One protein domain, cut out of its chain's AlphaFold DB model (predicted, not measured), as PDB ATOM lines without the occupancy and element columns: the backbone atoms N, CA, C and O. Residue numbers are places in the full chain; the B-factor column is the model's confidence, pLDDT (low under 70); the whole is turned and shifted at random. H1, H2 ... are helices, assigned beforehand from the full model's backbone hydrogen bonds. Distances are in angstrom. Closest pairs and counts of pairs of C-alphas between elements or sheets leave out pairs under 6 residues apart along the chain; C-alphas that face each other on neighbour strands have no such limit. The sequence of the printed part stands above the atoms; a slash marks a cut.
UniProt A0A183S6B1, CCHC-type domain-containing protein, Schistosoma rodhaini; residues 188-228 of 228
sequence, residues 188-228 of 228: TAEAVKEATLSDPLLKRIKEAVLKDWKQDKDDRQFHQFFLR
ATOM      1  N   THR A 188     199.098 226.396 193.874       79.00
ATOM      2  CA  THR A 188     198.476 225.060 193.878       79.00
ATOM      3  C   THR A 188     199.300 224.054 193.069       79.00
ATOM      4  O   THR A 188     200.141 224.435 192.253       79.00
ATOM      5  N   ALA A 189     199.051 222.754 193.260       76.69
ATOM      6  CA  ALA A 189     199.724 221.703 192.493       76.69
ATOM      7  C   ALA A 189     199.430 221.810 190.984       76.69
ATOM      8  O   ALA A 189     200.304 221.557 190.154       76.69
ATOM      9  N   GLU A 190     198.223 222.247 190.628       79.62
ATOM     10  CA  GLU A 190     197.798 222.529 189.256       79.62
ATOM     11  C   GLU A 190     198.569 223.719 188.681       79.62
ATOM     12  O   GLU A 190     199.078 223.620 187.570       79.62
ATOM     13  N   ALA A 191     198.742 224.804 189.445       82.69
ATOM     14  CA  ALA A 191     199.531 225.959 189.012       82.69
ATOM     15  C   ALA A 191     201.010 225.595 188.783       82.69
ATOM     16  O   ALA A 191     201.591 225.994 187.774       82.69
ATOM     17  N   VAL A 192     201.607 224.781 189.665       84.31
ATOM     18  CA  VAL A 192     202.965 224.245 189.456       84.31
ATOM     19  C   VAL A 192     203.010 223.372 188.204       84.31
ATOM     20  O   VAL A 192     203.940 223.502 187.413       84.31
ATOM     21  N   LYS A 193     202.012 222.509 187.984       87.12
ATOM     22  CA  LYS A 193     201.928 221.646 186.797       87.12
ATOM     23  C   LYS A 193     201.821 222.459 185.503       87.12
ATOM     24  O   LYS A 193     202.559 222.160 184.570       87.12
ATOM     25  N   GLU A 194     200.959 223.473 185.450       87.00
ATOM     26  CA  GLU A 194     200.802 224.367 184.294       87.00
ATOM     27  C   GLU A 194     202.094 225.147 184.008       87.00
ATOM     28  O   GLU A 194     202.584 225.134 182.878       87.00
ATOM     29  N   ALA A 195     202.727 225.734 185.029       86.19
ATOM     30  CA  ALA A 195     204.014 226.418 184.875       86.19
ATOM     31  C   ALA A 195     205.130 225.463 184.393       86.19
ATOM     32  O   ALA A 195     205.846 225.770 183.443       86.19
ATOM     33  N   THR A 196     205.211 224.260 184.975       88.56
ATOM     34  CA  THR A 196     206.150 223.187 184.579       88.56
ATOM     35  C   THR A 196     205.917 222.706 183.143       88.56
ATOM     36  O   THR A 196     206.853 222.280 182.474       88.56
ATOM     37  N   LEU A 197     204.672 222.745 182.656       87.38
ATOM     38  CA  LEU A 197     204.328 222.447 181.262       87.38
ATOM     39  C   LEU A 197     204.552 223.643 180.329       87.38
ATOM     40  O   LEU A 197     204.693 223.446 179.124       87.38
ATOM     41  N   SER A 198     204.583 224.864 180.847       89.25
ATOM     42  CA  SER A 198     204.836 226.066 180.047       89.25
ATOM     43  C   SER A 198     206.329 226.224 179.752       89.25
ATOM     44  O   SER A 198     206.699 226.640 178.657       89.25
ATOM     45  N   ASP A 199     207.186 225.821 180.692       90.69
ATOM     46  CA  ASP A 199     208.641 225.854 180.560       90.69
ATOM     47  C   ASP A 199     209.186 224.685 179.687       90.69
ATOM     48  O   ASP A 199     208.973 223.508 180.011       90.69
ATOM     49  N   PRO A 200     209.908 224.965 178.579       85.88
ATOM     50  CA  PRO A 200     210.462 223.927 177.704       85.88
ATOM     51  C   PRO A 200     211.566 223.076 178.347       85.88
ATOM     52  O   PRO A 200     211.703 221.897 178.013       85.88
ATOM     53  N   LEU A 201     212.358 223.645 179.256       85.56
ATOM     54  CA  LEU A 201     213.469 222.968 179.923       85.56
ATOM     55  C   LEU A 201     212.942 222.038 181.020       85.56
ATOM     56  O   LEU A 201     213.310 220.863 181.054       85.56
ATOM     57  N   LEU A 202     212.002 222.507 181.847       86.12
ATOM     58  CA  LEU A 202     211.353 221.681 182.872       86.12
ATOM     59  C   LEU A 202     210.553 220.520 182.263       86.12
ATOM     60  O   LEU A 202     210.555 219.425 182.828       86.12
ATOM     61  N   LYS A 203     209.944 220.704 181.082       87.81
ATOM     62  CA  LYS A 203     209.377 219.603 180.278       87.81
ATOM     63  C   LYS A 203     210.414 218.525 179.958       87.81
ATOM     64  O   LYS A 203     210.192 217.358 180.285       87.81
ATOM     65  N   ARG A 204     211.552 218.905 179.360       85.06
ATOM     66  CA  ARG A 204     212.631 217.967 178.992       85.06
ATOM     67  C   ARG A 204     213.197 217.250 180.223       85.06
ATOM     68  O   ARG A 204     213.394 216.040 180.184       85.06
ATOM     69  N   ILE A 205     213.392 217.973 181.327       84.31
ATOM     70  CA  ILE A 205     213.855 217.425 182.613       84.31
ATOM     71  C   ILE A 205     212.852 216.414 183.168       84.31
ATOM     72  O   ILE A 205     213.235 215.298 183.510       84.31
ATOM     73  N   LYS A 206     211.561 216.759 183.205       85.88
ATOM     74  CA  LYS A 206     210.495 215.856 183.654       85.88
ATOM     75  C   LYS A 206     210.458 214.569 182.827       85.88
ATOM     76  O   LYS A 206     210.296 213.493 183.394       85.88
ATOM     77  N   GLU A 207     210.606 214.660 181.507       85.44
ATOM     78  CA  GLU A 207     210.665 213.476 180.645       85.44
ATOM     79  C   GLU A 207     211.911 212.621 180.890       85.44
ATOM     80  O   GLU A 207     211.790 211.398 180.936       85.44
ATOM     81  N   ALA A 208     213.078 213.238 181.089       83.12
ATOM     82  CA  ALA A 208     214.310 212.524 181.417       83.12
ATOM     83  C   ALA A 208     214.199 211.788 182.765       83.12
ATOM     84  O   ALA A 208     214.527 210.607 182.840       83.12
ATOM     85  N   VAL A 209     213.656 212.438 183.805       84.06
ATOM     86  CA  VAL A 209     213.428 211.821 185.128       84.06
ATOM     87  C   VAL A 209     212.453 210.639 185.049       84.06
ATOM     88  O   VAL A 209     212.636 209.658 185.761       84.06
ATOM     89  N   LEU A 210     211.421 210.719 184.201       84.19
ATOM     90  CA  LEU A 210     210.392 209.677 184.087       84.19
ATOM     91  C   LEU A 210     210.777 208.488 183.194       84.19
ATOM     92  O   LEU A 210     210.165 207.432 183.333       84.19
ATOM     93  N   LYS A 211     211.711 208.661 182.249       80.06
ATOM     94  CA  LYS A 211     212.100 207.612 181.287       80.06
ATOM     95  C   LYS A 211     213.357 206.856 181.718       80.06
ATOM     96  O   LYS A 211     213.358 205.638 181.641       80.06
ATOM     97  N   ASP A 212     214.399 207.591 182.103       68.56
ATOM     98  CA  ASP A 212     215.627 207.148 182.780       68.56
ATOM     99  C   ASP A 212     216.601 208.335 182.745       68.56
ATOM    100  O   ASP A 212     216.940 208.827 181.662       68.56
ATOM    101  N   TRP A 213     217.080 208.800 183.905       75.81
ATOM    102  CA  TRP A 213     217.987 209.954 183.983       75.81
ATOM    103  C   TRP A 213     219.413 209.564 183.566       75.81
ATOM    104  O   TRP A 213     220.313 209.369 184.387       75.81
ATOM    105  N   LYS A 214     219.621 209.423 182.256       66.88
ATOM    106  CA  LYS A 214     220.946 209.184 181.680       66.88
ATOM    107  C   LYS A 214     221.804 210.433 181.873       66.88
ATOM    108  O   LYS A 214     221.370 211.541 181.570       66.88
ATOM    109  N   GLN A 215     223.029 210.244 182.369       60.00
ATOM    110  CA  GLN A 215     224.035 211.304 182.497       60.00
ATOM    111  C   GLN A 215     224.592 211.692 181.120       60.00
ATOM    112  O   GLN A 215     225.771 211.481 180.836       60.00
ATOM    113  N   ASP A 216     223.737 212.242 180.263       60.66
ATOM    114  CA  ASP A 216     224.172 212.887 179.035       60.66
ATOM    115  C   ASP A 216     224.807 214.234 179.401       60.66
ATOM    116  O   ASP A 216     224.132 215.200 179.771       60.66
ATOM    117  N   LYS A 217     226.140 214.252 179.407       59.38
ATOM    118  CA  LYS A 217     226.937 215.415 179.808       59.38
ATOM    119  C   LYS A 217     226.996 216.475 178.709       59.38
ATOM    120  O   LYS A 217     227.403 217.598 179.002       59.38
ATOM    121  N   ASP A 218     226.564 216.172 177.488       61.41
ATOM    122  CA  ASP A 218     226.741 217.088 176.362       61.41
ATOM    123  C   ASP A 218     225.641 218.168 176.296       61.41
ATOM    124  O   ASP A 218     225.860 219.243 175.722       61.41
ATOM    125  N   ASP A 219     224.501 217.984 176.981       69.75
ATOM    126  CA  ASP A 219     223.504 219.050 177.137       69.75
ATOM    127  C   ASP A 219     223.881 220.039 178.262       69.75
ATOM    128  O   ASP A 219     223.667 219.822 179.462       69.75
ATOM    129  N   ARG A 220     224.399 221.202 177.845       70.94
ATOM    130  CA  ARG A 220     224.760 222.329 178.724       70.94
ATOM    131  C   ARG A 220     223.602 222.857 179.583       70.94
ATOM    132  O   ARG A 220     223.872 223.459 180.619       70.94
ATOM    133  N   GLN A 221     222.343 222.663 179.186       73.00
ATOM    134  CA  GLN A 221     221.177 223.094 179.970       73.00
ATOM    135  C   GLN A 221     220.851 222.107 181.097       73.00
ATOM    136  O   GLN A 221     220.361 222.518 182.146       73.00
ATOM    137  N   PHE A 222     221.157 220.818 180.915       74.69
ATOM    138  CA  PHE A 222     221.005 219.802 181.961       74.69
ATOM    139  C   PHE A 222     222.143 219.858 182.984       74.69
ATOM    140  O   PHE A 222     221.925 219.556 184.157       74.69
ATOM    141  N   HIS A 223     223.327 220.316 182.565       71.44
ATOM    142  CA  HIS A 223     224.534 220.429 183.388       71.44
ATOM    143  C   HIS A 223     224.316 221.097 184.764       71.44
ATOM    144  O   HIS A 223     224.916 220.665 185.745       71.44
ATOM    145  N   GLN A 224     223.431 222.097 184.867       74.44
ATOM    146  CA  GLN A 224     223.140 222.796 186.131       74.44
ATOM    147  C   GLN A 224     222.276 221.998 187.132       74.44
ATOM    148  O   GLN A 224     222.190 222.379 188.296       74.44
ATOM    149  N   PHE A 225     221.618 220.919 186.693       73.50
ATOM    150  CA  PHE A 225     220.730 220.095 187.527       73.50
ATOM    151  C   PHE A 225     221.403 218.821 188.053       73.50
ATOM    152  O   PHE A 225     220.859 218.159 188.937       73.50
ATOM    153  N   PHE A 226     222.597 218.486 187.556       70.69
ATOM    154  CA  PHE A 226     223.446 217.483 188.190       70.69
ATOM    155  C   PHE A 226     224.090 218.102 189.436       70.69
ATOM    156  O   PHE A 226     225.128 218.758 189.357       70.69
ATOM    157  N   LEU A 227     223.455 217.899 190.594       61.22
ATOM    158  CA  LEU A 227     224.077 218.183 191.887       61.22
ATOM    159  C   LEU A 227     225.377 217.374 192.011       61.22
ATOM    160  O   LEU A 227     225.416 216.194 191.655       61.22
ATOM    161  N   ARG A 228     226.429 218.047 192.480       53.06
ATOM    162  CA  ARG A 228     227.791 217.523 192.614       53.06
ATOM    163  C   ARG A 228     228.082 217.112 194.053       53.06
ATOM    164  O   ARG A 228     227.568 217.814 194.952       53.06
TER     165      ARG A 228
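This is residues 188 to 228 of the 228 residues of the protein "CCHC-type domain-containing protein" of Schistosoma rodhaini (UniProt A0A183S6B1). Two short helices, H1 and H2, meet near their ends in a rough L, and a long tail with no named element, residues 212 to 228, follows H2 and folds back on the side of H2 away from H1. Residues 188 to 194 stick out at one end of the elongated outline. The printed part has 41 residues with two named helices, H1 then H2, and no named strand; the class is all helix. The whole is loose, with a radius of gyration of the C-alphas of 11.4 A and spans of 32 by 18 by 18 A.

H1 is residues 189 to 198, 14.1 A from first to last C-alpha, and C-alpha 189 is at (199.724, 221.703, 192.493). H2, the longest helix, is residues 200 to 211, 16.8 A long, and its last C-alpha, 211, is at (212.100, 207.612, 181.287). The printed part ends at C-alpha 228, at (227.791, 217.523, 192.614).

A tight link of one residue, Asp 199, joins H1 to H2. The two helices only just touch, with 3 pairs of C-alphas within 8 A, and only at the corner by their link. H2 does so with residues 202 to 203 alone. The closest C-alphas are those of Thr 196 and Leu 202, 5.7 A apart. Their lines are about perpendicular at 70.3 degrees, but only just. In H1 and H2 every O i to N i+4 pair is within hydrogen-bond range.

The two C-alphas farthest apart, those of Thr 188 and Asp 218, are 34.2 A apart. The printed part has no cut and ends at the chain's last residue. The mean pLDDT of the printed part is 77.6; residue 212, residues 214 to 219 and residues 227 to 228 are under 70.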